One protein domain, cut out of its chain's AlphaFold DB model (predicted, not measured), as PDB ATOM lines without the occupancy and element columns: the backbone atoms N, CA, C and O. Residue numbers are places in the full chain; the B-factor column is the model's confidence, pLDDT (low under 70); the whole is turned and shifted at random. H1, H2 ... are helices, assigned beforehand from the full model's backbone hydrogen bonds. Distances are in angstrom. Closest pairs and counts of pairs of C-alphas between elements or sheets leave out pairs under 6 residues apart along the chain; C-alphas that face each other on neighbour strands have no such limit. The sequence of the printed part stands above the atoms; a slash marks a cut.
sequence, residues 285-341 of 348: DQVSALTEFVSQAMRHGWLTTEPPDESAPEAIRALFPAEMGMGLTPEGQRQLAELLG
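Overview. This is residues 285 to 341 of the 348 residues of an uncharacterized protein of Actinoplanes digitatis (UniProt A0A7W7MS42). Two helices, H1 and the shorter H3, lie loosely side by side and run opposite ways, and beyond H3 a looped part with the short crosswise helix H2 fills the other end of the model. H3 is the helix that both others come near, H1 on touching terms and H2 close to it, and a very short antiparallel pairing, residues 303 to 304 with residues 327 to 328, ties the two links of the looped part together. The printed part has 57 residues, with three named helices in the order H1, H2, H3 and no named strand, and its class is all helix. It is compact, with a radius of gyration of the C-alphas of 10.6 A, and its C-alphas span 29 by 22 by 18 A.

Arrangement. Start with H1, residues 285 to 300, and look from it to H3, residues 330 to 340. These two only just touch, with 3 pairs of C-alphas within 8 A; the closest C-alphas are those of Ala 297 and Gly 332, 6.5 A apart. Their lines stand at a shallow tilt of 13 degrees, they run opposite ways, and their centres are 11.0 A apart. Between them in the chain comes H2, residues 314 to 319, which is apart from H1. H2 and H3 are close but not clearly touching, and their closest C-alphas, those of Ile 316 and Gln 333, are 6.9 A apart. The lines of H2 and H3 are about perpendicular, at 89 degrees. Along the backbones of H1, H2 and H3, every O i to N i+4 pair is within hydrogen-bond range.

Along the chain. Find C-alpha 285 at (2.803, -36.863, -17.755); from there H1 runs 22.0 A to C-alpha 300 at (6.300, -39.472, -39.321), mostly along falling z. Residues 301 to 313 follow with no named element. H2 then begins at C-alpha 314, at (24.636, -37.638, -25.281), and covers 8.7 A to C-alpha 319. Next go to Pro 330, where H3 begins; it rises in z over 15.3 A to C-alpha 340 at (12.882, -33.905, -22.642).

Size, cuts and confidence. The two C-alphas farthest apart, those of Asp 285 and Glu 310, are 29.9 A from each other, while the first and last printed C-alphas, those of Asp 285 and Gly 341, are 13.6 A apart. The printed part has no cut. The link from H1 to H2, of 13 residues, is long, and the link from H2 to H3, of 10 residues, is short. Look at the B-factor column for the pLDDT: its mean over the printed part is 85.8, and one residue, Glu 323, is under 70. Of the helices, H2 has a mean of 78 and H3 of 91.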
ATOM      1  N   ASP A 285       2.727 -37.810 -16.639       82.38
ATOM      2  CA  ASP A 285       2.803 -36.863 -17.755       82.38
ATOM      3  C   ASP A 285       3.964 -37.189 -18.711       82.38
ATOM      4  O   ASP A 285       3.798 -37.159 -19.927       82.38
ATOM      5  N   GLN A 286       5.129 -37.572 -18.177       80.19
ATOM      6  CA  GLN A 286       6.294 -37.967 -18.976       80.19
ATOM      7  C   GLN A 286       6.060 -39.297 -19.701       80.19
ATOM      8  O   GLN A 286       6.452 -39.431 -20.856       80.19
ATOM      9  N   VAL A 287       5.395 -40.267 -19.060       79.50
ATOM     10  CA  VAL A 287       5.014 -41.540 -19.701       79.50
ATOM     11  C   VAL A 287       4.054 -41.294 -20.862       79.50
ATOM     12  O   VAL A 287       4.252 -41.831 -21.955       79.50
ATOM     13  N   SER A 288       3.045 -40.446 -20.648       83.44
ATOM     14  CA  SER A 288       2.072 -40.084 -21.682       83.44
ATOM     15  C   SER A 288       2.757 -39.405 -22.867       83.44
ATOM     16  O   SER A 288       2.544 -39.796 -24.014       83.44
ATOM     17  N   ALA A 289       3.654 -38.458 -22.590       86.88
ATOM     18  CA  ALA A 289       4.370 -37.725 -23.621       86.88
ATOM     19  C   ALA A 289       5.360 -38.608 -24.405       86.88
ATOM     20  O   ALA A 289       5.454 -38.493 -25.625       86.88
ATOM     21  N   LEU A 290       6.046 -39.549 -23.743       86.19
ATOM     22  CA  LEU A 290       6.901 -40.537 -24.415       86.19
ATOM     23  C   LEU A 290       6.087 -41.502 -25.288       86.19
ATOM     24  O   LEU A 290       6.495 -41.817 -26.403       86.19
ATOM     25  N   THR A 291       4.923 -41.947 -24.811       84.50
ATOM     26  CA  THR A 291       4.022 -42.826 -25.576       84.50
ATOM     27  C   THR A 291       3.494 -42.122 -26.826       84.50
ATOM     28  O   THR A 291       3.466 -42.695 -27.922       84.50
ATOM     29  N   GLU A 292       3.112 -40.852 -26.681       90.25
ATOM     30  CA  GLU A 292       2.704 -40.015 -27.803       90.25
ATOM     31  C   GLU A 292       3.860 -39.800 -28.784       90.25
ATOM     32  O   GLU A 292       3.677 -39.985 -29.989       90.25
ATOM     33  N   PHE A 293       5.063 -39.512 -28.284       92.88
ATOM     34  CA  PHE A 293       6.256 -39.366 -29.111       92.88
ATOM     35  C   PHE A 293       6.552 -40.622 -29.932       92.88
ATOM     36  O   PHE A 293       6.764 -40.508 -31.134       92.88
ATOM     37  N   VAL A 294       6.520 -41.822 -29.339       87.19
ATOM     38  CA  VAL A 294       6.746 -43.078 -30.083       87.19
ATOM     39  C   VAL A 294       5.717 -43.235 -31.205       87.19
ATOM     40  O   VAL A 294       6.074 -43.547 -32.344       87.19
ATOM     41  N   SER A 295       4.448 -42.935 -30.919       85.25
ATOM     42  CA  SER A 295       3.371 -42.980 -31.915       85.25
ATOM     43  C   SER A 295       3.593 -41.982 -33.059       85.25
ATOM     44  O   SER A 295       3.376 -42.310 -34.229       85.25
ATOM     45  N   GLN A 296       4.043 -40.764 -32.743       92.31
ATOM     46  CA  GLN A 296       4.397 -39.750 -33.739       92.31
ATOM     47  C   GLN A 296       5.637 -40.164 -34.539       92.31
ATOM     48  O   GLN A 296       5.625 -40.072 -35.765       92.31
ATOM     49  N   ALA A 297       6.661 -40.700 -33.879       92.94
ATOM     50  CA  ALA A 297       7.897 -41.133 -34.507       92.94
ATOM     51  C   ALA A 297       7.656 -42.233 -35.547       92.94
ATOM     52  O   ALA A 297       8.205 -42.169 -36.647       92.94
ATOM     53  N   MET A 298       6.777 -43.192 -35.251       86.06
ATOM     54  CA  MET A 298       6.349 -44.199 -36.225       86.06
ATOM     55  C   MET A 298       5.572 -43.572 -37.389       86.06
ATOM     56  O   MET A 298       5.870 -43.841 -38.551       86.06
ATOM     57  N   ARG A 299       4.601 -42.696 -37.097       93.50
ATOM     58  CA  ARG A 299       3.745 -42.060 -38.115       93.50
ATOM     59  C   ARG A 299       4.524 -41.165 -39.078       93.50
ATOM     60  O   ARG A 299       4.192 -41.106 -40.260       93.50
ATOM     61  N   HIS A 300       5.522 -40.453 -38.570       95.75
ATOM     62  CA  HIS A 300       6.300 -39.472 -39.321       95.75
ATOM     63  C   HIS A 300       7.627 -40.025 -39.857       95.75
ATOM     64  O   HIS A 300       8.380 -39.280 -40.482       95.75
ATOM     65  N   GLY A 301       7.917 -41.316 -39.647       94.69
ATOM     66  CA  GLY A 301       9.159 -41.936 -40.113       94.69
ATOM     67  C   GLY A 301      10.402 -41.365 -39.426       94.69
ATOM     68  O   GLY A 301      11.440 -41.190 -40.058       94.69
ATOM     69  N   TRP A 302      10.296 -41.018 -38.142       96.75
ATOM     70  CA  TRP A 302      11.426 -40.533 -37.351       96.75
ATOM     71  C   TRP A 302      12.308 -41.655 -36.811       96.75
ATOM     72  O   TRP A 302      13.419 -41.375 -36.379       96.75
ATOM     73  N   LEU A 303      11.843 -42.904 -36.838       92.94
ATOM     74  CA  LEU A 303      12.657 -44.069 -36.501       92.94
ATOM     75  C   LEU A 303      13.521 -44.474 -37.698       92.94
ATOM     76  O   LEU A 303      13.053 -44.497 -38.836       92.94
ATOM     77  N   THR A 304      14.775 -44.820 -37.434       90.88
ATOM     78  CA  THR A 304      15.726 -45.341 -38.424       90.88
ATOM     79  C   THR A 304      16.403 -46.599 -37.885       90.88
ATOM     80  O   THR A 304      16.438 -46.820 -36.676       90.88
ATOM     81  N   THR A 305      16.940 -47.433 -38.774       87.88
ATOM     82  CA  THR A 305      17.795 -48.578 -38.418       87.88
ATOM     83  C   THR A 305      19.253 -48.173 -38.192       87.88
ATOM     84  O   THR A 305      20.078 -48.990 -37.793       87.88
ATOM     85  N   GLU A 306      19.599 -46.920 -38.487       86.69
ATOM     86  CA  GLU A 306      20.930 -46.380 -38.230       86.69
ATOM     87  C   GLU A 306      20.998 -45.846 -36.793       86.69
ATOM     88  O   GLU A 306      20.143 -45.050 -36.394       86.69
ATOM     89  N   PRO A 307      21.979 -46.272 -35.983       83.50
ATOM     90  CA  PRO A 307      22.134 -45.743 -34.639       83.50
ATOM     91  C   PRO A 307      22.532 -44.257 -34.681       83.50
ATOM     92  O   PRO A 307      23.088 -43.803 -35.684       83.50
ATOM     93  N   PRO A 308      22.283 -43.482 -33.610       83.62
ATOM     94  CA  PRO A 308      22.661 -42.076 -33.585       83.62
ATOM     95  C   PRO A 308      24.185 -41.930 -33.705       83.62
ATOM     96  O   PRO A 308      24.938 -42.602 -32.993       83.62
ATOM     97  N   ASP A 309      24.636 -41.049 -34.597       85.94
ATOM     98  CA  ASP A 309      26.059 -40.762 -34.785       85.94
ATOM     99  C   ASP A 309      26.640 -39.897 -33.646       85.94
ATOM    100  O   ASP A 309      25.945 -39.500 -32.708       85.94
ATOM    101  N   GLU A 310      27.941 -39.599 -33.705       83.94
ATOM    102  CA  GLU A 310      28.634 -38.811 -32.676       83.94
ATOM    103  C   GLU A 310      28.129 -37.364 -32.541       83.94
ATOM    104  O   GLU A 310      28.396 -36.735 -31.514       83.94
ATOM    105  N   SER A 311      27.398 -36.842 -33.533       81.88
ATOM    106  CA  SER A 311      26.814 -35.498 -33.486       81.88
ATOM    107  C   SER A 311      25.531 -35.437 -32.654       81.88
ATOM    108  O   SER A 311      25.146 -34.361 -32.193       81.88
ATOM    109  N   ALA A 312      24.894 -36.585 -32.401       80.12
ATOM    110  CA  ALA A 312      23.697 -36.654 -31.581       80.12
ATOM    111  C   ALA A 312      23.999 -36.316 -30.101       80.12
ATOM    112  O   ALA A 312      25.017 -36.760 -29.541       80.12
ATOM    113  N   PRO A 313      23.089 -35.593 -29.415       80.75
ATOM    114  CA  PRO A 313      23.199 -35.320 -27.986       80.75
ATOM    115  C   PRO A 313      23.456 -36.592 -27.175       80.75
ATOM    116  O   PRO A 313      22.881 -37.647 -27.451       80.75
ATOM    117  N   GLU A 314      24.279 -36.492 -26.130       77.50
ATOM    118  CA  GLU A 314      24.636 -37.638 -25.281       77.50
ATOM    119  C   GLU A 314      23.399 -38.351 -24.716       77.50
ATOM    120  O   GLU A 314      23.334 -39.578 -24.727       77.50
ATOM    121  N   ALA A 315      22.378 -37.595 -24.304       75.12
ATOM    122  CA  ALA A 315      21.124 -38.157 -23.807       75.12
ATOM    123  C   ALA A 315      20.376 -38.986 -24.869       75.12
ATOM    124  O   ALA A 315      19.800 -40.021 -24.542       75.12
ATOM    125  N   ILE A 316      20.428 -38.586 -26.143       79.94
ATOM    126  CA  ILE A 316      19.818 -39.339 -27.247       79.94
ATOM    127  C   ILE A 316      20.626 -40.601 -27.544       79.94
ATOM    128  O   ILE A 316      20.045 -41.676 -27.659       79.94
ATOM    129  N   ARG A 317      21.961 -40.503 -27.590       83.62
ATOM    130  CA  ARG A 317      22.842 -41.677 -27.731       83.62
ATOM    131  C   ARG A 317      22.671 -42.674 -26.588       83.62
ATOM    132  O   ARG A 317      22.764 -43.877 -26.806       83.62
ATOM    133  N   ALA A 318      22.386 -42.190 -25.382       73.75
ATOM    134  CA  ALA A 318      22.054 -43.048 -24.255       73.75
ATOM    135  C   ALA A 318      20.687 -43.732 -24.438       73.75
ATOM    136  O   ALA A 318      20.544 -44.902 -24.100       73.75
ATOM    137  N   LEU A 319      19.673 -43.045 -24.968       77.44
ATOM    138  CA  LEU A 319      18.352 -43.647 -25.196       77.44
ATOM    139  C   LEU A 319      18.341 -44.654 -26.358       77.44
ATOM    140  O   LEU A 319      17.599 -45.630 -26.294       77.44
ATOM    141  N   PHE A 320      19.187 -44.446 -27.368       80.81
ATOM    142  CA  PHE A 320      19.311 -45.293 -28.558       80.81
ATOM    143  C   PHE A 320      20.762 -45.769 -28.733       80.81
ATOM    144  O   PHE A 320      21.468 -45.291 -29.623       80.81
ATOM    145  N   PRO A 321      21.254 -46.673 -27.869       73.94
ATOM    146  CA  PRO A 321      22.606 -47.197 -27.989       73.94
ATOM    147  C   PRO A 321      22.754 -48.014 -29.279       73.94
ATOM    148  O   PRO A 321      21.796 -48.634 -29.749       73.94
ATOM    149  N   ALA A 322      23.963 -48.035 -29.847       72.00
ATOM    150  CA  ALA A 322      24.218 -48.629 -31.161       72.00
ATOM    151  C   ALA A 322      23.797 -50.105 -31.259       72.00
ATOM    152  O   ALA A 322      23.364 -50.566 -32.314       72.00
ATOM    153  N   GLU A 323      23.859 -50.833 -30.146       68.44
ATOM    154  CA  GLU A 323      23.469 -52.238 -30.057       68.44
ATOM    155  C   GLU A 323      21.970 -52.486 -30.264       68.44
ATOM    156  O   GLU A 323      21.592 -53.620 -30.549       68.44
ATOM    157  N   MET A 324      21.108 -51.467 -30.140       74.00
ATOM    158  CA  MET A 324      19.685 -51.621 -30.460       74.00
ATOM    159  C   MET A 324      19.432 -51.754 -31.966       74.00
ATOM    160  O   MET A 324      18.347 -52.190 -32.344       74.00
ATOM    161  N   GLY A 325      20.386 -51.367 -32.826       79.56
ATOM    162  CA  GLY A 325      20.183 -51.350 -34.281       79.56
ATOM    163  C   GLY A 325      19.033 -50.434 -34.718       79.56
ATOM    164  O   GLY A 325      18.438 -50.634 -35.773       79.56
ATOM    165  N   MET A 326      18.682 -49.466 -33.867       83.25
ATOM    166  CA  MET A 326      17.621 -48.493 -34.079       83.25
ATOM    167  C   MET A 326      18.081 -47.131 -33.567       83.25
ATOM    168  O   MET A 326      18.792 -47.038 -32.566       83.25
ATOM    169  N   GLY A 327      17.641 -46.076 -34.234       91.00
ATOM    170  CA  GLY A 327      17.913 -44.698 -33.865       91.00
ATOM    171  C   GLY A 327      16.782 -43.767 -34.277       91.00
ATOM    172  O   GLY A 327      15.700 -44.193 -34.689       91.00
ATOM    173  N   LEU A 328      17.055 -42.470 -34.170       93.50
ATOM    174  CA  LEU A 328      16.153 -41.410 -34.602       93.50
ATOM    175  C   LEU A 328      16.786 -40.610 -35.737       93.50
ATOM    176  O   LEU A 328      17.977 -40.290 -35.690       93.50
ATOM    177  N   THR A 329      15.978 -40.234 -36.726       93.62
ATOM    178  CA  THR A 329      16.362 -39.228 -37.723       93.62
ATOM    179  C   THR A 329      16.662 -37.895 -37.027       93.62
ATOM    180  O   THR A 329      16.172 -37.666 -35.919       93.62
ATOM    181  N   PRO A 330      17.399 -36.960 -37.656       92.25
ATOM    182  CA  PRO A 330      17.685 -35.659 -37.046       92.25
ATOM    183  C   PRO A 330      16.435 -34.897 -36.575       92.25
ATOM    184  O   PRO A 330      16.481 -34.202 -35.565       92.25
ATOM    185  N   GLU A 331      15.303 -35.045 -37.272       93.50
ATOM    186  CA  GLU A 331      14.025 -34.473 -36.828       93.50
ATOM    187  C   GLU A 331      13.488 -35.182 -35.580       93.50
ATOM    188  O   GLU A 331      13.150 -34.518 -34.609       93.50
ATOM    189  N   GLY A 332      13.485 -36.519 -35.556       93.62
ATOM    190  CA  GLY A 332      13.100 -37.279 -34.364       93.62
ATOM    191  C   GLY A 332      13.950 -36.938 -33.143       93.62
ATOM    192  O   GLY A 332      13.428 -36.823 -32.036       93.62
ATOM    193  N   GLN A 333      15.251 -36.728 -33.355       92.69
ATOM    194  CA  GLN A 333      16.170 -36.293 -32.310       92.69
ATOM    195  C   GLN A 333      15.791 -34.913 -31.766       92.69
ATOM    196  O   GLN A 333      15.764 -34.730 -30.550       92.69
ATOM    197  N   ARG A 334      15.441 -33.963 -32.649       91.06
ATOM    198  CA  ARG A 334      14.971 -32.637 -32.235       91.06
ATOM    199  C   ARG A 334      13.711 -32.699 -31.386       91.06
ATOM    200  O   ARG A 334      13.687 -32.141 -30.294       91.06
ATOM    201  N   GLN A 335      12.710 -33.426 -31.868       94.19
ATOM    202  CA  GLN A 335      11.417 -33.563 -31.200       94.19
ATOM    203  C   GLN A 335      11.555 -34.241 -29.829       94.19
ATOM    204  O   GLN A 335      10.958 -33.798 -28.849       94.19
ATOM    205  N   LEU A 336      12.396 -35.276 -29.722       91.06
ATOM    206  CA  LEU A 336      12.659 -35.929 -28.440       91.06
ATOM    207  C   LEU A 336      13.414 -35.018 -27.469       91.06
ATOM    208  O   LEU A 336      13.132 -35.022 -26.274       91.06
ATOM    209  N   ALA A 337      14.385 -34.249 -27.958       87.88
ATOM    210  CA  ALA A 337      15.115 -33.317 -27.114       87.88
ATOM    211  C   ALA A 337      14.218 -32.189 -26.597       87.88
ATOM    212  O   ALA A 337      14.259 -31.908 -25.404       87.88
ATOM    213  N   GLU A 338      13.352 -31.621 -27.440       90.25
ATOM    214  CA  GLU A 338      12.345 -30.642 -27.014       90.25
ATOM    215  C   GLU A 338      11.420 -31.231 -25.939       90.25
ATOM    216  O   GLU A 338      11.230 -30.624 -24.884       90.25
ATOM    217  N   LEU A 339      10.933 -32.461 -26.149       88.94
ATOM    218  CA  LEU A 339      10.099 -33.177 -25.182       88.94
ATOM    219  C   LEU A 339      10.787 -33.362 -23.823       88.94
ATOM    220  O   LEU A 339      10.155 -33.249 -22.772       88.94
ATOM    221  N   LEU A 340      12.082 -33.673 -23.842       84.56
ATOM    222  CA  LEU A 340      12.882 -33.905 -22.642       84.56
ATOM    223  C   LEU A 340      13.468 -32.612 -22.048       84.56
ATOM    224  O   LEU A 340      14.141 -32.681 -21.019       84.56
ATOM    225  N   GLY A 341      13.223 -31.449 -22.666       87.00
ATOM    226  CA  GLY A 341      13.810 -30.171 -22.259       87.00
ATOM    227  C   GLY A 341      15.338 -30.152 -22.364       87.00
ATOM    228  O   GLY A 341      16.009 -29.579 -21.508       87.00
TER     229      GLY A 341